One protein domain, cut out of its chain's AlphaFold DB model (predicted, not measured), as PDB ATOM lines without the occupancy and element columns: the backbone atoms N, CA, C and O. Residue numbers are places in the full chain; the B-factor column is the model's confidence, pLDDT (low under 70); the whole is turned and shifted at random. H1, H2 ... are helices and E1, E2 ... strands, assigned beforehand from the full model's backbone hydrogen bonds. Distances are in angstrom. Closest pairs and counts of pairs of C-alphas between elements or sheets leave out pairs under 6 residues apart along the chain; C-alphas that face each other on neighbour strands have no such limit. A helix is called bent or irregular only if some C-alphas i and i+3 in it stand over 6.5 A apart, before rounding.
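What this domain is: This is residues 330 to 461 of the 641 residues of the protein "DctA-YdbH domain-containing protein" of Hellea balneolensis (UniProt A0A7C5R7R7). What is the main shape? One twisted sheet makes a long trough: E2, E3 and E4 bend sharply along their length, and the less bent E6, E7 and E8 carry the sheet on to E9 at one end. H1 only grazes this sheet, between E1 and E2 along the chain. What is it made of? The printed part has 132 residues, with nine named strands and one named helix, H1, which follows E1 and comes before E2 along the chain; the class is mostly strand, and the sheet is branched at E4, which has three neighbours, with its neighbour strands antiparallel. It is compact, with a radius of gyration of the C-alphas of 16.3 A, and spans 61 by 33 by 26 A.

How they stand to each other: Where does the sheet branch? E4, residues 395 to 407, has E3, residues 376 to 390, on one side, and E5, residues 410 to 412, and E6, residues 416 to 423, on the other side. Its pairing is staggered, with E6 over residues 395 to 399 and with E5 over 404 to 407. N 402 and O 381, 2.8 A, N 411 and O 406, 2.8 A, and N 396 and O 422, 2.8 A, are within hydrogen-bond range. What follows beyond E3? E2, residues 354 to 369, forms a hairpin with E3, with N 366 and O 378 at 2.8 A, in the meander E2 E3 E4 E5, each strand the antiparallel neighbour of the one before. E1, residues 330 to 336, is an edge strand beside E2, with N 334 and O 361 at 2.7 A. H1, residues 343 to 346, grazes the sheet with residues 343 to 344; it is too short for an O i to N i+4 pair, and its 1 O i to N i+3 pair is within range. What follows beyond E6? E7, residues 429 to 439, E8, residues 442 to 454, and E9, residues 457 to 461, complete the meander E6 E7 E8 E9. N 416 and O 436, 2.7 A, N 435 and O 447, 2.7 A, and N 459 and O 452, 2.8 A, are within range.

Where its parts are: Where are the ends? E1 begins at C-alpha 330 (442.583, 312.385, 441.331), and E9 ends at C-alpha 461 (481.119, 317.919, 443.847). Which strands are long, and where do they bend? E8 measures 34.1 A, E2 30.2 A and E3 29.8 A from first to last C-alpha. E2 bends by 118 degrees at residue 357, E3 by 100 degrees at 387 and E4 by 102 degrees at 404.

The domain as a whole: How far does it reach? The two C-alphas farthest apart, those of Gly 371 and Ala 455, are 61.4 A apart. Is it continuous and confident? The printed part has no cut and no long link. Its mean pLDDT is 91.7, and no printed residue is under 70.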
ATOM      1  N   LYS A 330     441.641 313.257 440.647       95.69
ATOM      2  CA  LYS A 330     442.583 312.385 441.331       95.69
ATOM      3  C   LYS A 330     442.946 311.186 440.467       95.69
ATOM      4  O   LYS A 330     442.086 310.528 439.882       95.69
ATOM      5  N   MET A 331     444.234 310.884 440.421       94.56
ATOM      6  CA  MET A 331     444.773 309.685 439.798       94.56
ATOM      7  C   MET A 331     445.865 309.142 440.712       94.56
ATOM      8  O   MET A 331     446.938 309.733 440.838       94.56
ATOM      9  N   ASP A 332     445.559 308.029 441.377       93.56
ATOM     10  CA  ASP A 332     446.443 307.441 442.390       93.56
ATOM     11  C   ASP A 332     447.738 306.901 441.774       93.56
ATOM     12  O   ASP A 332     448.780 306.892 442.431       93.56
ATOM     13  N   ARG A 333     447.685 306.467 440.509       92.88
ATOM     14  CA  ARG A 333     448.852 306.013 439.753       92.88
ATOM     15  C   ARG A 333     448.628 306.150 438.248       92.88
ATOM     16  O   ARG A 333     447.657 305.634 437.701       92.88
ATOM     17  N   LEU A 334     449.561 306.821 437.591       93.44
ATOM     18  CA  LEU A 334     449.700 306.970 436.150       93.44
ATOM     19  C   LEU A 334     451.087 306.474 435.768       93.44
ATOM     20  O   LEU A 334     452.078 307.089 436.154       93.44
ATOM     21  N   GLU A 335     451.171 305.385 435.011       93.19
ATOM     22  CA  GLU A 335     452.463 304.907 434.522       93.19
ATOM     23  C   GLU A 335     452.752 305.446 433.124       93.19
ATOM     24  O   GLU A 335     451.918 305.385 432.214       93.19
ATOM     25  N   PHE A 336     453.963 305.962 432.955       94.50
ATOM     26  CA  PHE A 336     454.528 306.262 431.651       94.50
ATOM     27  C   PHE A 336     455.363 305.075 431.169       94.50
ATOM     28  O   PHE A 336     456.105 304.465 431.939       94.50
ATOM     29  N   ASP A 337     455.252 304.777 429.877       92.06
ATOM     30  CA  ASP A 337     456.060 303.779 429.176       92.06
ATOM     31  C   ASP A 337     456.512 304.396 427.844       92.06
ATOM     32  O   ASP A 337     455.665 304.969 427.148       92.06
ATOM     33  N   PRO A 338     457.795 304.288 427.447       91.81
ATOM     34  CA  PRO A 338     458.304 304.862 426.197       91.81
ATOM     35  C   PRO A 338     457.528 304.448 424.935       91.81
ATOM     36  O   PRO A 338     457.475 305.195 423.959       91.81
ATOM     37  N   ARG A 339     456.891 303.269 424.943       90.56
ATOM     38  CA  ARG A 339     456.041 302.745 423.860       90.56
ATOM     39  C   ARG A 339     454.547 303.015 424.079       90.56
ATOM     40  O   ARG A 339     453.736 302.640 423.232       90.56
ATOM     41  N   GLY A 340     454.179 303.621 425.204       90.38
ATOM     42  CA  GLY A 340     452.810 303.885 425.631       90.38
ATOM     43  C   GLY A 340     452.497 305.374 425.770       90.38
ATOM     44  O   GLY A 340     452.851 306.204 424.924       90.38
ATOM     45  N   LEU A 341     451.764 305.720 426.830       91.00
ATOM     46  CA  LEU A 341     451.498 307.114 427.158       91.00
ATOM     47  C   LEU A 341     452.814 307.826 427.496       91.00
ATOM     48  O   LEU A 341     453.671 307.288 428.190       91.00
ATOM     49  N   GLN A 342     452.942 309.061 427.019       92.62
ATOM     50  CA  GLN A 342     454.083 309.932 427.261       92.62
ATOM     51  C   GLN A 342     453.579 311.323 427.670       92.62
ATOM     52  O   GLN A 342     452.532 311.748 427.161       92.62
ATOM     53  N   PRO A 343     454.291 312.080 428.526       90.31
ATOM     54  CA  PRO A 343     453.806 313.373 429.018       90.31
ATOM     55  C   PRO A 343     453.470 314.379 427.908       90.31
ATOM     56  O   PRO A 343     452.505 315.132 428.019       90.31
ATOM     57  N   GLN A 344     454.196 314.359 426.787       87.06
ATOM     58  CA  GLN A 344     453.943 315.211 425.621       87.06
ATOM     59  C   GLN A 344     452.617 314.924 424.892       87.06
ATOM     60  O   GLN A 344     452.171 315.757 424.096       87.06
ATOM     61  N   HIS A 345     451.980 313.774 425.147       85.44
ATOM     62  CA  HIS A 345     450.617 313.485 424.687       85.44
ATOM     63  C   HIS A 345     449.563 314.252 425.499       85.44
ATOM     64  O   HIS A 345     448.509 314.580 424.960       85.44
ATOM     65  N   LEU A 346     449.862 314.575 426.762       82.56
ATOM     66  CA  LEU A 346     448.985 315.337 427.658       82.56
ATOM     67  C   LEU A 346     449.305 316.837 427.626       82.56
ATOM     68  O   LEU A 346     448.404 317.670 427.585       82.56
ATOM     69  N   ALA A 347     450.592 317.186 427.584       79.94
ATOM     70  CA  ALA A 347     451.089 318.555 427.559       79.94
ATOM     71  C   ALA A 347     451.968 318.787 426.315       79.94
ATOM     72  O   ALA A 347     453.188 318.611 426.370       79.94
ATOM     73  N   PRO A 348     451.396 319.252 425.183       78.69
ATOM     74  CA  PRO A 348     452.142 319.467 423.939       78.69
ATOM     75  C   PRO A 348     453.348 320.405 424.070       78.69
ATOM     76  O   PRO A 348     454.282 320.314 423.280       78.69
ATOM     77  N   ALA A 349     453.353 321.278 425.082       77.12
ATOM     78  CA  ALA A 349     454.471 322.165 425.402       77.12
ATOM     79  C   ALA A 349     455.765 321.424 425.799       77.12
ATOM     80  O   ALA A 349     456.819 322.058 425.854       77.12
ATOM     81  N   LEU A 350     455.695 320.119 426.080       82.56
ATOM     82  CA  LEU A 350     456.835 319.262 426.423       82.56
ATOM     83  C   LEU A 350     457.476 318.580 425.201       82.56
ATOM     84  O   LEU A 350     458.555 318.002 425.322       82.56
ATOM     85  N   LYS A 351     456.857 318.671 424.013       84.44
ATOM     86  CA  LYS A 351     457.407 318.085 422.780       84.44
ATOM     87  C   LYS A 351     458.810 318.624 422.489       84.44
ATOM     88  O   LYS A 351     459.020 319.835 422.490       84.44
ATOM     89  N   GLY A 352     459.745 317.712 422.222       82.31
ATOM     90  CA  GLY A 352     461.144 318.031 421.915       82.31
ATOM     91  C   GLY A 352     461.989 318.462 423.118       82.31
ATOM     92  O   GLY A 352     463.149 318.805 422.929       82.31
ATOM     93  N   LYS A 353     461.429 318.463 424.338       82.81
ATOM     94  CA  LYS A 353     462.154 318.806 425.577       82.81
ATOM     95  C   LYS A 353     462.425 317.591 426.450       82.81
ATOM     96  O   LYS A 353     463.465 317.528 427.094       82.81
ATOM     97  N   ILE A 354     461.471 316.665 426.466       89.38
ATOM     98  CA  ILE A 354     461.571 315.384 427.156       89.38
ATOM     99  C   ILE A 354     461.124 314.260 426.223       89.38
ATOM    100  O   ILE A 354     460.278 314.477 425.344       89.38
ATOM    101  N   ALA A 355     461.697 313.080 426.415       92.00
ATOM    102  CA  ALA A 355     461.388 311.862 425.676       92.00
ATOM    103  C   ALA A 355     461.632 310.625 426.554       92.00
ATOM    104  O   ALA A 355     462.175 310.747 427.651       92.00
ATOM    105  N   ASP A 356     461.216 309.459 426.058       94.19
ATOM    106  CA  ASP A 356     461.474 308.145 426.660       94.19
ATOM    107  C   ASP A 356     461.150 308.081 428.156       94.19
ATOM    108  O   ASP A 356     461.905 307.539 428.962       94.19
ATOM    109  N   VAL A 357     460.013 308.671 428.536       96.50
ATOM    110  CA  VAL A 357     459.623 308.766 429.940       96.50
ATOM    111  C   VAL A 357     459.101 307.418 430.415       96.50
ATOM    112  O   VAL A 357     458.201 306.847 429.795       96.50
ATOM    113  N   SER A 358     459.637 306.936 431.534       96.81
ATOM    114  CA  SER A 358     459.156 305.737 432.224       96.81
ATOM    115  C   SER A 358     459.050 305.986 433.723       96.81
ATOM    116  O   SER A 358     459.895 306.689 434.268       96.81
ATOM    117  N   GLY A 359     458.082 305.376 434.397       95.19
ATOM    118  CA  GLY A 359     457.899 305.514 435.847       95.19
ATOM    119  C   GLY A 359     456.476 305.920 436.200       95.19
ATOM    120  O   GLY A 359     455.617 306.006 435.318       95.19
ATOM    121  N   ALA A 360     456.221 306.150 437.485       95.31
ATOM    122  CA  ALA A 360     454.877 306.401 437.983       95.31
ATOM    123  C   ALA A 360     454.699 307.839 438.467       95.31
ATOM    124  O   ALA A 360     455.567 308.426 439.107       95.31
ATOM    125  N   VAL A 361     453.534 308.402 438.173       95.56
ATOM    126  CA  VAL A 361     453.094 309.699 438.677       95.56
ATOM    127  C   VAL A 361     451.766 309.524 439.390       95.56
ATOM    128  O   VAL A 361     450.901 308.796 438.912       95.56
ATOM    129  N   SER A 362     451.571 310.216 440.503       95.81
ATOM    130  CA  SER A 362     450.239 310.423 441.069       95.81
ATOM    131  C   SER A 362     449.905 311.906 441.072       95.81
ATOM    132  O   SER A 362     450.790 312.768 441.092       95.81
ATOM    133  N   LEU A 363     448.619 312.215 440.962       94.50
ATOM    134  CA  LEU A 363     448.151 313.586 440.829       94.50
ATOM    135  C   LEU A 363     446.825 313.784 441.553       94.50
ATOM    136  O   LEU A 363     445.945 312.925 441.529       94.50
ATOM    137  N   ASP A 364     446.723 314.933 442.207       96.50
ATOM    138  CA  ASP A 364     445.530 315.415 442.891       96.50
ATOM    139  C   ASP A 364     445.465 316.922 442.657       96.50
ATOM    140  O   ASP A 364     446.337 317.669 443.120       96.50
ATOM    141  N   PHE A 365     444.511 317.369 441.846       92.88
ATOM    142  CA  PHE A 365     444.377 318.784 441.543       92.88
ATOM    143  C   PHE A 365     442.940 319.261 441.445       92.88
ATOM    144  O   PHE A 365     442.054 318.600 440.904       92.88
ATOM    145  N   ASP A 366     442.771 320.486 441.917       94.56
ATOM    146  CA  ASP A 366     441.539 321.239 441.928       94.56
ATOM    147  C   ASP A 366     441.498 322.229 440.764       94.56
ATOM    148  O   ASP A 366     442.498 322.881 440.428       94.56
ATOM    149  N   PHE A 367     440.303 322.408 440.213       90.38
ATOM    150  CA  PHE A 367     439.958 323.481 439.295       90.38
ATOM    151  C   PHE A 367     438.731 324.221 439.759       90.38
ATOM    152  O   PHE A 367     437.718 323.615 440.093       90.38
ATOM    153  N   ASP A 368     438.799 325.535 439.615       91.38
ATOM    154  CA  ASP A 368     437.659 326.417 439.778       91.38
ATOM    155  C   ASP A 368     437.401 327.135 438.447       91.38
ATOM    156  O   ASP A 368     438.326 327.679 437.829       91.38
ATOM    157  N   PHE A 369     436.147 327.123 437.989       86.56
ATOM    158  CA  PHE A 369     435.715 327.770 436.748       86.56
ATOM    159  C   PHE A 369     434.362 328.479 436.897       86.56
ATOM    160  O   PHE A 369     433.612 328.258 437.848       86.56
ATOM    161  N   GLY A 370     434.019 329.287 435.890       82.12
ATOM    162  CA  GLY A 370     432.734 329.979 435.790       82.12
ATOM    163  C   GLY A 370     432.735 331.353 436.457       82.12
ATOM    164  O   GLY A 370     433.771 331.861 436.868       82.12
ATOM    165  N   GLY A 371     431.572 332.008 436.509       76.69
ATOM    166  CA  GLY A 371     431.426 333.327 437.146       76.69
ATOM    167  C   GLY A 371     432.130 334.485 436.421       76.69
ATOM    168  O   GLY A 371     432.323 335.545 437.009       76.69
ATOM    169  N   GLY A 372     432.535 334.296 435.159       75.25
ATOM    170  CA  GLY A 372     433.247 335.309 434.372       75.25
ATOM    171  C   GLY A 372     434.703 335.543 434.794       75.25
ATOM    172  O   GLY A 372     435.335 336.469 434.288       75.25
ATOM    173  N   VAL A 373     435.244 334.720 435.698       78.44
ATOM    174  CA  VAL A 373     436.654 334.776 436.099       78.44
ATOM    175  C   VAL A 373     437.496 333.778 435.298       78.44
ATOM    176  O   VAL A 373     436.986 332.738 434.870       78.44
ATOM    177  N   PRO A 374     438.793 334.065 435.071       80.06
ATOM    178  CA  PRO A 374     439.706 333.083 434.505       80.06
ATOM    179  C   PRO A 374     439.738 331.812 435.355       80.06
ATOM    180  O   PRO A 374     439.721 331.876 436.583       80.06
ATOM    181  N   MET A 375     439.836 330.667 434.684       83.88
ATOM    182  CA  MET A 375     440.015 329.375 435.339       83.88
ATOM    183  C   MET A 375     441.230 329.413 436.271       83.88
ATOM    184  O   MET A 375     442.311 329.855 435.870       83.88
ATOM    185  N   SER A 376     441.061 328.910 437.490       89.88
ATOM    186  CA  SER A 376     442.155 328.717 438.440       89.88
ATOM    187  C   SER A 376     442.393 327.225 438.657       89.88
ATOM    188  O   SER A 376     441.472 326.422 438.522       89.88
ATOM    189  N   SER A 377     443.642 326.840 438.916       92.38
ATOM    190  CA  SER A 377     444.022 325.435 439.083       92.38
ATOM    191  C   SER A 377     445.129 325.303 440.115       92.38
ATOM    192  O   SER A 377     446.030 326.136 440.142       92.38
ATOM    193  N   ARG A 378     445.066 324.305 440.990       95.88
ATOM    194  CA  ARG A 378     446.059 324.073 442.055       95.88
ATOM    195  C   ARG A 378     446.127 322.587 442.355       95.88
ATOM    196  O   ARG A 378     445.164 321.886 442.095       95.88
ATOM    197  N   GLY A 379     447.237 322.095 442.888       96.56
ATOM    198  CA  GLY A 379     447.315 320.675 443.225       96.56
ATOM    199  C   GLY A 379     448.714 320.174 443.500       96.56
ATOM    200  O   GLY A 379     449.657 320.958 443.627       96.56
ATOM    201  N   ILE A 380     448.829 318.858 443.594       96.94
ATOM    202  CA  ILE A 380     450.055 318.138 443.906       96.94
ATOM    203  C   ILE A 380     450.304 317.100 442.812       96.94
ATOM    204  O   ILE A 380     449.377 316.451 442.328       96.94
ATOM    205  N   VAL A 381     451.568 316.958 442.425       96.25
ATOM    206  CA  VAL A 381     452.052 315.895 441.542       96.25
ATOM    207  C   VAL A 381     453.186 315.179 442.257       96.25
ATOM    208  O   VAL A 381     454.202 315.809 442.558       96.25
ATOM    209  N   ALA A 382     453.022 313.888 442.529       97.19
ATOM    210  CA  ALA A 382     454.098 313.051 443.040       97.19
ATOM    211  C   ALA A 382     454.765 312.310 441.879       97.19
ATOM    212  O   ALA A 382     454.085 311.720 441.041       97.19
ATOM    213  N   LEU A 383     456.088 312.366 441.832       96.56
ATOM    214  CA  LEU A 383     456.942 311.625 440.914       96.56
ATOM    215  C   LEU A 383     457.567 310.472 441.702       96.56
ATOM    216  O   LEU A 383     458.141 310.731 442.759       96.56
ATOM    217  N   ASP A 384     457.417 309.248 441.200       95.94
ATOM    218  CA  ASP A 384     457.905 308.007 441.813       95.94
ATOM    219  C   ASP A 384     458.834 307.297 440.819       95.94
ATOM    220  O   ASP A 384     458.389 306.684 439.836       95.94
ATOM    221  N   GLY A 385     460.139 307.467 441.035       95.69
ATOM    222  CA  GLY A 385     461.204 306.830 440.270       95.69
ATOM    223  C   GLY A 385     461.200 307.160 438.775       95.69
ATOM    224  O   GLY A 385     461.460 306.277 437.954       95.69
ATOM    225  N   LEU A 386     460.884 308.401 438.382       97.25
ATOM    226  CA  LEU A 386     460.780 308.751 436.961       97.25
ATOM    227  C   LEU A 386     462.138 308.705 436.249       97.25
ATOM    228  O   LEU A 386     463.101 309.332 436.683       97.25
ATOM    229  N   ASN A 387     462.183 308.060 435.088       97.44
ATOM    230  CA  ASN A 387     463.277 308.178 434.129       97.44
ATOM    231  C   ASN A 387     462.826 309.062 432.968       97.44
ATOM    232  O   ASN A 387     461.704 308.917 432.478       97.44
ATOM    233  N   VAL A 388     463.685 309.986 432.544       96.44
ATOM    234  CA  VAL A 388     463.364 311.001 431.536       96.44
ATOM    235  C   VAL A 388     464.578 311.249 430.651       96.44
ATOM    236  O   VAL A 388     465.631 311.659 431.134       96.44
ATOM    237  N   GLY A 389     464.425 311.083 429.340       93.12
ATOM    238  CA  GLY A 389     465.403 311.545 428.359       93.12
ATOM    239  C   GLY A 389     465.299 313.055 428.150       93.12
ATOM    240  O   GLY A 389     464.204 313.576 427.921       93.12
ATOM    241  N   THR A 390     466.426 313.768 428.199       89.44
ATOM    242  CA  THR A 390     466.504 315.210 427.905       89.44
ATOM    243  C   THR A 390     467.651 315.510 426.942       89.44
ATOM    244  O   THR A 390     468.509 314.665 426.703       89.44
ATOM    245  N   LEU A 391     467.694 316.736 426.411       82.44
ATOM    246  CA  LEU A 391     468.759 317.179 425.499       82.44
ATOM    247  C   LEU A 391     470.155 317.193 426.133       82.44
ATOM    248  O   LEU A 391     471.142 317.090 425.415       82.44
ATOM    249  N   VAL A 392     470.243 317.348 427.454       82.00
ATOM    250  CA  VAL A 392     471.521 317.408 428.177       82.00
ATOM    251  C   VAL A 392     471.920 316.060 428.784       82.00
ATOM    252  O   VAL A 392     472.928 316.006 429.474       82.00
ATOM    253  N   GLY A 393     471.143 314.996 428.547       86.94
ATOM    254  CA  GLY A 393     471.363 313.655 429.099       86.94
ATOM    255  C   GLY A 393     470.110 313.060 429.759       86.94
ATOM    256  O   GLY A 393     469.177 313.801 430.099       86.94
ATOM    257  N   PRO A 394     470.028 311.727 429.920       93.31
ATOM    258  CA  PRO A 394     468.948 311.091 430.660       93.31
ATOM    259  C   PRO A 394     469.070 311.331 432.168       93.31
ATOM    260  O   PRO A 394     470.156 311.285 432.744       93.31
ATOM    261  N   PHE A 395     467.920 311.535 432.799       96.25
ATOM    262  CA  PHE A 395     467.727 311.475 434.242       96.25
ATOM    263  C   PHE A 395     467.073 310.139 434.602       96.25
ATOM    264  O   PHE A 395     466.203 309.658 433.871       96.25
ATOM    265  N   SER A 396     467.448 309.566 435.738       97.31
ATOM    266  CA  SER A 396     466.887 308.326 436.270       97.31
ATOM    267  C   SER A 396     466.514 308.463 437.739       97.31
ATOM    268  O   SER A 396     467.231 309.122 438.495       97.31
ATOM    269  N   GLY A 397     465.429 307.803 438.148       97.25
ATOM    270  CA  GLY A 397     464.965 307.794 439.537       97.25
ATOM    271  C   GLY A 397     464.665 309.195 440.073       97.25
ATOM    272  O   GLY A 397     465.220 309.600 441.089       97.25
ATOM    273  N   ILE A 398     463.873 309.973 439.332       97.81
ATOM    274  CA  ILE A 398     463.397 311.287 439.765       97.81
ATOM    275  C   ILE A 398     462.256 311.095 440.764       97.81
ATOM    276  O   ILE A 398     461.184 310.613 440.387       97.81
ATOM    277  N   ASP A 399     462.465 311.577 441.988       97.25
ATOM    278  CA  ASP A 399     461.491 311.549 443.078       97.25
ATOM    279  C   ASP A 399     461.207 312.964 443.590       97.25
ATOM    280  O   ASP A 399     462.110 313.705 444.003       97.25
ATOM    281  N   ALA A 400     459.933 313.362 443.570       96.44
ATOM    282  CA  ALA A 400     459.502 314.663 444.080       96.44
ATOM    283  C   ALA A 400     458.008 314.712 444.394       96.44
ATOM    284  O   ALA A 400     457.195 314.136 443.684       96.44
ATOM    285  N   ASN A 401     457.645 315.529 445.382       96.81
ATOM    286  CA  ASN A 401     456.268 315.957 445.622       96.81
ATOM    287  C   ASN A 401     456.134 317.436 445.254       96.81
ATOM    288  O   ASN A 401     456.500 318.317 446.031       96.81
ATOM    289  N   LEU A 402     455.635 317.705 444.051       97.00
ATOM    290  CA  LEU A 402     455.554 319.044 443.481       97.00
ATOM    291  C   LEU A 402     454.205 319.684 443.795       97.00
ATOM    292  O   LEU A 402     453.161 319.147 443.438       97.00
ATOM    293  N   GLN A 403     454.221 320.870 444.400       97.94
ATOM    294  CA  GLN A 403     453.010 321.662 444.619       97.94
ATOM    295  C   GLN A 403     452.837 322.689 443.500       97.94
ATOM    296  O   GLN A 403     453.750 323.465 443.219       97.94
ATOM    297  N   PHE A 404     451.651 322.754 442.900       97.06
ATOM    298  CA  PHE A 404     451.298 323.678 441.825       97.06
ATOM    299  C   PHE A 404     450.318 324.752 442.298       97.06
ATOM    300  O   PHE A 404     449.311 324.472 442.948       97.06
ATOM    301  N   SER A 405     450.618 326.003 441.934       96.38
ATOM    302  CA  SER A 405     449.700 327.139 442.065       96.38
ATOM    303  C   SER A 405     448.924 327.424 440.771       96.38
ATOM    304  O   SER A 405     448.004 328.237 440.791       96.38
ATOM    305  N   SER A 406     449.310 326.772 439.666       92.31
ATOM    306  CA  SER A 406     448.613 326.751 438.375       92.31
ATOM    307  C   SER A 406     449.101 325.580 437.511       92.31
ATOM    308  O   SER A 406     450.298 325.311 437.461       92.31
ATOM    309  N   PHE A 407     448.198 324.919 436.786       88.06
ATOM    310  CA  PHE A 407     448.498 323.949 435.722       88.06
ATOM    311  C   PHE A 407     448.391 324.564 434.316       88.06
ATOM    312  O   PHE A 407     449.004 324.065 433.372       88.06
ATOM    313  N   PHE A 408     447.664 325.678 434.161       82.75
ATOM    314  CA  PHE A 408     447.408 326.312 432.863       82.75
ATOM    315  C   PHE A 408     447.551 327.848 432.935       82.75
ATOM    316  O   PHE A 408     446.552 328.537 433.134       82.75
ATOM    317  N   PRO A 409     448.760 328.417 432.739       86.25
ATOM    318  CA  PRO A 409     450.035 327.744 432.464       86.25
ATOM    319  C   PRO A 409     450.639 327.070 433.713       86.25
ATOM    320  O   PRO A 409     450.304 327.477 434.828       86.25
ATOM    321  N   PRO A 410     451.552 326.093 433.560       89.19
ATOM    322  CA  PRO A 410     452.208 325.448 434.695       89.19
ATOM    323  C   PRO A 410     453.012 326.439 435.545       89.19
ATOM    324  O   PRO A 410     453.811 327.216 435.013       89.19
ATOM    325  N   LYS A 411     452.805 326.397 436.862       94.19
ATOM    326  CA  LYS A 411     453.542 327.171 437.863       94.19
ATOM    327  C   LYS A 411     453.536 326.443 439.207       94.19
ATOM    328  O   LYS A 411     452.464 326.128 439.733       94.19
ATOM    329  N   THR A 412     454.707 326.221 439.799       97.38
ATOM    330  CA  THR A 412     454.789 325.642 441.148       97.38
ATOM    331  C   THR A 412     454.394 326.658 442.219       97.38
ATOM    332  O   THR A 412     454.307 327.868 441.991       97.38
ATOM    333  N   LYS A 413     454.081 326.182 443.420       97.25
ATOM    334  CA  LYS A 413     453.844 327.019 444.593       97.25
ATOM    335  C   LYS A 413     455.194 327.400 445.209       97.25
ATOM    336  O   LYS A 413     455.586 326.878 446.246       97.25
ATOM    337  N   GLY A 414     455.902 328.301 444.527       96.44
ATOM    338  CA  GLY A 414     457.263 328.694 444.880       96.44
ATOM    339  C   GLY A 414     458.283 327.592 444.595       96.44
ATOM    340  O   GLY A 414     458.042 326.694 443.778       96.44
ATOM    341  N   VAL A 415     459.417 327.678 445.285       97.44
ATOM    342  CA  VAL A 415     460.569 326.783 445.137       97.44
ATOM    343  C   VAL A 415     460.237 325.366 445.621       97.44
ATOM    344  O   VAL A 415     459.601 325.186 446.657       97.44
ATOM    345  N   GLN A 416     460.660 324.372 444.848       97.94
ATOM    346  CA  GLN A 416     460.517 322.936 445.072       97.94
ATOM    347  C   GLN A 416     461.905 322.282 445.076       97.94
ATOM    348  O   GLN A 416     462.850 322.814 444.492       97.94
ATOM    349  N   THR A 417     462.008 321.102 445.682       97.19
ATOM    350  CA  THR A 417     463.218 320.272 445.648       97.19
ATOM    351  C   THR A 417     462.885 318.934 445.007       97.19
ATOM    352  O   THR A 417     461.842 318.351 445.304       97.19
ATOM    353  N   VAL A 418     463.767 318.452 444.137       97.31
ATOM    354  CA  VAL A 418     463.696 317.119 443.533       97.31
ATOM    355  C   VAL A 418     464.990 316.366 443.791       97.31
ATOM    356  O   VAL A 418     466.081 316.942 443.714       97.31
ATOM    357  N   HIS A 419     464.844 315.082 444.098       97.44
ATOM    358  CA  HIS A 419     465.949 314.142 444.181       97.44
ATOM    359  C   HIS A 419     466.021 313.335 442.892       97.44
ATOM    360  O   HIS A 419     465.001 313.009 442.287       97.44
ATOM    361  N   VAL A 420     467.243 313.065 442.454       97.25
ATOM    362  CA  VAL A 420     467.516 312.330 441.225       97.25
ATOM    363  C   VAL A 420     468.534 311.248 441.551       97.25
ATOM    364  O   VAL A 420     469.648 311.567 441.964       97.25
ATOM    365  N   ALA A 421     468.178 309.984 441.335       97.12
ATOM    366  CA  ALA A 421     469.106 308.876 441.542       97.12
ATOM    367  C   ALA A 421     470.315 308.955 440.594       97.12
ATOM    368  O   ALA A 421     471.443 308.743 441.028       97.12
ATOM    369  N   GLY A 422     470.092 309.317 439.324       95.06
ATOM    370  CA  GLY A 422     471.161 309.443 438.332       95.06
ATOM    371  C   GLY A 422     470.894 310.480 437.242       95.06
ATOM    372  O   GLY A 422     469.754 310.718 436.848       95.06
ATOM    373  N   PHE A 423     471.957 311.101 436.742       94.69
ATOM    374  CA  PHE A 423     471.958 311.985 435.581       94.69
ATOM    375  C   PHE A 423     473.224 311.730 434.760       94.69
ATOM    376  O   PHE A 423     474.321 311.754 435.311       94.69
ATOM    377  N   ASP A 424     473.089 311.490 433.455       89.69
ATOM    378  CA  ASP A 424     474.235 311.173 432.591       89.69
ATOM    379  C   ASP A 424     474.366 312.150 431.406       89.69
ATOM    380  O   ASP A 424     473.873 311.886 430.311       89.69
ATOM    381  N   PRO A 425     475.059 313.288 431.578       83.06
ATOM    382  CA  PRO A 425     475.426 314.190 430.483       83.06
ATOM    383  C   PRO A 425     476.626 313.699 429.646       83.06
ATOM    384  O   PRO A 425     477.285 314.499 428.980       83.06
ATOM    385  N   GLY A 426     476.962 312.405 429.704       77.56
ATOM    386  CA  GLY A 426     478.184 311.803 429.157       77.56
ATOM    387  C   GLY A 426     479.213 311.420 430.231       77.56
ATOM    388  O   GLY A 426     480.244 310.818 429.911       77.56
ATOM    389  N   PHE A 427     478.934 311.758 431.490       77.44
ATOM    390  CA  PHE A 427     479.621 311.271 432.681       77.44
ATOM    391  C   PHE A 427     478.559 310.994 433.756       77.44
ATOM    392  O   PHE A 427     477.828 311.922 434.100       77.44
ATOM    393  N   PRO A 428     478.460 309.767 434.292       85.69
ATOM    394  CA  PRO A 428     477.397 309.411 435.224       85.69
ATOM    395  C   PRO A 428     477.545 310.177 436.543       85.69
ATOM    396  O   PRO A 428     478.585 310.120 437.199       85.69
ATOM    397  N   LEU A 429     476.492 310.896 436.923       91.00
ATOM    398  CA  LEU A 429     476.364 311.609 438.190       91.00
ATOM    399  C   LEU A 429     475.238 310.983 439.002       91.00
ATOM    400  O   LEU A 429     474.116 310.869 438.514       91.00
ATOM    401  N   GLU A 430     475.516 310.623 440.249       93.69
ATOM    402  CA  GLU A 430     474.553 309.966 441.134       93.69
ATOM    403  C   GLU A 430     474.096 310.901 442.260       93.69
ATOM    404  O   GLU A 430     474.744 311.905 442.562       93.69
ATOM    405  N   ASN A 431     472.960 310.574 442.882       94.69
ATOM    406  CA  ASN A 431     472.470 311.214 444.111       94.69
ATOM    407  C   ASN A 431     472.327 312.747 444.010       94.69
ATOM    408  O   ASN A 431     472.700 313.510 444.908       94.69
ATOM    409  N   GLY A 432     471.762 313.207 442.894       96.44
ATOM    410  CA  GLY A 432     471.540 314.616 442.604       96.44
ATOM    411  C   GLY A 432     470.414 315.239 443.422       96.44
ATOM    412  O   GLY A 432     469.383 314.619 443.687       96.44
ATOM    413  N   THR A 433     470.575 316.514 443.775       97.50
ATOM    414  CA  THR A 433     469.507 317.346 444.345       97.50
ATOM    415  C   THR A 433     469.381 318.646 443.565       97.50
ATOM    416  O   THR A 433     470.358 319.380 443.395       97.50
ATOM    417  N   ILE A 434     468.161 318.956 443.125       97.38
ATOM    418  CA  ILE A 434     467.855 320.174 442.371       97.38
ATOM    419  C   ILE A 434     466.777 320.960 443.116       97.38
ATOM    420  O   ILE A 434     465.720 320.433 443.452       97.38
ATOM    421  N   VAL A 435     467.046 322.238 443.357       97.81
ATOM    422  CA  VAL A 435     466.142 323.227 443.942       97.81
ATOM    423  C   VAL A 435     465.709 324.169 442.826       97.81
ATOM    424  O   VAL A 435     466.548 324.829 442.207       97.81
ATOM    425  N   PHE A 436     464.414 324.206 442.528       97.69
ATOM    426  CA  PHE A 436     463.885 324.874 441.341       97.69
ATOM    427  C   PHE A 436     462.470 325.421 441.544       97.69
ATOM    428  O   PHE A 436     461.737 324.996 442.426       97.69
ATOM    429  N   GLU A 437     462.043 326.337 440.684       97.75
ATOM    430  CA  GLU A 437     460.659 326.790 440.566       97.75
ATOM    431  C   GLU A 437     460.210 326.646 439.108       97.75
ATOM    432  O   GLU A 437     460.874 327.131 438.188       97.75
ATOM    433  N   ILE A 438     459.064 326.002 438.875       95.44
ATOM    434  CA  ILE A 438     458.419 326.046 437.560       95.44
ATOM    435  C   ILE A 438     457.705 327.385 437.453       95.44
ATOM    436  O   ILE A 438     456.802 327.692 438.235       95.44
ATOM    437  N   ILE A 439     458.087 328.160 436.446       95.12
ATOM    438  CA  ILE A 439     457.533 329.478 436.156       95.12
ATOM    439  C   ILE A 439     456.842 329.456 434.787       95.12
ATOM    440  O   ILE A 439     457.181 328.635 433.932       95.12
ATOM    441  N   PRO A 440     455.893 330.368 434.510       90.81
ATOM    442  CA  PRO A 440     455.257 330.419 433.199       90.81
ATOM    443  C   PRO A 440     456.294 330.502 432.065       90.81
ATOM    444  O   PRO A 440     457.074 331.449 431.984       90.81
ATOM    445  N   GLY A 441     456.318 329.490 431.192       87.81
ATOM    446  CA  GLY A 441     457.230 329.422 430.044       87.81
ATOM    447  C   GLY A 441     458.677 329.010 430.351       87.81
ATOM    448  O   GLY A 441     459.520 329.126 429.457       87.81
ATOM    449  N   GLY A 442     458.992 328.529 431.558       91.00
ATOM    450  CA  GLY A 442     460.355 328.122 431.903       91.00
ATOM    451  C   GLY A 442     460.515 327.442 433.262       91.00
ATOM    452  O   GLY A 442     459.544 327.091 433.928       91.00
ATOM    453  N   ILE A 443     461.767 327.268 433.670       93.94
ATOM    454  CA  ILE A 443     462.172 326.719 434.966       93.94
ATOM    455  C   ILE A 443     463.268 327.626 435.520       93.94
ATOM    456  O   ILE A 443     464.249 327.886 434.829       93.94
ATOM    457  N   ARG A 444     463.120 328.108 436.753       97.00
ATOM    458  CA  ARG A 444     464.216 328.748 437.486       97.00
ATOM    459  C   ARG A 444     464.900 327.690 438.335       97.00
ATOM    460  O   ARG A 444     464.232 327.035 439.122       97.00
ATOM    461  N   ILE A 445     466.197 327.503 438.157       96.88
ATOM    462  CA  ILE A 445     467.014 326.606 438.969       96.88
ATOM    463  C   ILE A 445     467.766 327.492 439.953       96.88
ATOM    464  O   ILE A 445     468.552 328.338 439.535       96.88
ATOM    465  N   ASP A 446     467.516 327.308 441.243       96.75
ATOM    466  CA  ASP A 446     468.191 328.057 442.306       96.75
ATOM    467  C   ASP A 446     469.467 327.324 442.748       96.75
ATOM    468  O   ASP A 446     470.457 327.949 443.122       96.75
ATOM    469  N   LYS A 447     469.458 325.986 442.688       94.56
ATOM    470  CA  LYS A 447     470.624 325.137 442.953       94.56
ATOM    471  C   LYS A 447     470.460 323.804 442.238       94.56
ATOM    472  O   LYS A 447     469.405 323.194 442.331       94.56
ATOM    473  N   ALA A 448     471.510 323.303 441.606       96.50
ATOM    474  CA  ALA A 448     471.608 321.892 441.246       96.50
ATOM    475  C   ALA A 448     472.954 321.375 441.739       96.50
ATOM    476  O   ALA A 448     473.959 322.067 441.583       96.50
ATOM    477  N   PHE A 449     472.968 320.226 442.404       97.00
ATOM    478  CA  PHE A 449     474.147 319.715 443.094       97.00
ATOM    479  C   PHE A 449     474.208 318.195 443.007       97.00
ATOM    480  O   PHE A 449     473.218 317.524 443.298       97.00
ATOM    481  N   TRP A 450     475.388 317.683 442.676       96.31
ATOM    482  CA  TRP A 450     475.724 316.268 442.669       96.31
ATOM    483  C   TRP A 450     477.019 316.049 443.459       96.31
ATOM    484  O   TRP A 450     478.036 316.681 443.139       96.31
ATOM    485  N   PRO A 451     477.021 315.178 444.480       95.12
ATOM    486  CA  PRO A 451     478.265 314.667 445.033       95.12
ATOM    487  C   PRO A 451     478.961 313.791 443.984       95.12
ATOM    488  O   PRO A 451     478.312 313.093 443.209       95.12
ATOM    489  N   VAL A 452     480.290 313.839 443.946       91.38
ATOM    490  CA  VAL A 452     481.082 312.928 443.114       91.38
ATOM    491  C   VAL A 452     481.738 311.919 444.037       91.38
ATOM    492  O   VAL A 452     482.530 312.294 444.902       91.38
ATOM    493  N   GLU A 453     481.412 310.648 443.836       87.62
ATOM    494  CA  GLU A 453     481.916 309.526 444.622       87.62
ATOM    495  C   GLU A 453     482.603 308.517 443.700       87.62
ATOM    496  O   GLU A 453     482.132 308.243 442.596       87.62
ATOM    497  N   ILE A 454     483.733 307.967 444.141       81.69
ATOM    498  CA  ILE A 454     484.422 306.865 443.456       81.69
ATOM    499  C   ILE A 454     484.709 305.786 444.493       81.69
ATOM    500  O   ILE A 454     485.240 306.079 445.560       81.69
ATOM    501  N   ALA A 455     484.334 304.540 444.188       80.06
ATOM    502  CA  ALA A 455     484.433 303.404 445.108       80.06
ATOM    503  C   ALA A 455     483.771 303.649 446.488       80.06
ATOM    504  O   ALA A 455     484.211 303.099 447.494       80.06
ATOM    505  N   GLY A 456     482.710 304.467 446.523       80.56
ATOM    506  CA  GLY A 456     481.977 304.834 447.742       80.56
ATOM    507  C   GLY A 456     482.618 305.948 448.577       80.56
ATOM    508  O   GLY A 456     482.089 306.284 449.633       80.56
ATOM    509  N   GLU A 457     483.733 306.530 448.128       84.75
ATOM    510  CA  GLU A 457     484.403 307.636 448.815       84.75
ATOM    511  C   GLU A 457     484.079 308.976 448.128       84.75
ATOM    512  O   GLU A 457     484.224 309.081 446.902       84.75
ATOM    513  N   PRO A 458     483.680 310.025 448.876       89.69
ATOM    514  CA  PRO A 458     483.403 311.341 448.316       89.69
ATOM    515  C   PRO A 458     484.699 312.018 447.881       89.69
ATOM    516  O   PRO A 458     485.602 312.269 448.682       89.69
ATOM    517  N   ILE A 459     484.777 312.355 446.598       91.00
ATOM    518  CA  ILE A 459     485.965 312.966 446.006       91.00
ATOM    519  C   ILE A 459     485.773 314.422 445.620       91.00
ATOM    520  O   ILE A 459     486.765 315.028 445.253       91.00
ATOM    521  N   GLY A 460     484.561 314.975 445.678       93.81
ATOM    522  CA  GLY A 460     484.276 316.369 445.341       93.81
ATOM    523  C   GLY A 460     482.806 316.575 444.994       93.81
ATOM    524  O   GLY A 460     481.953 315.766 445.361       93.81
ATOM    525  N   SER A 461     482.494 317.654 444.279       95.56
ATOM    526  CA  SER A 461     481.119 317.919 443.847       95.56
ATOM    527  C   SER A 461     481.029 318.661 442.521       95.56
ATOM    528  O   SER A 461     481.962 319.350 442.100       95.56
TER     529      SER A 461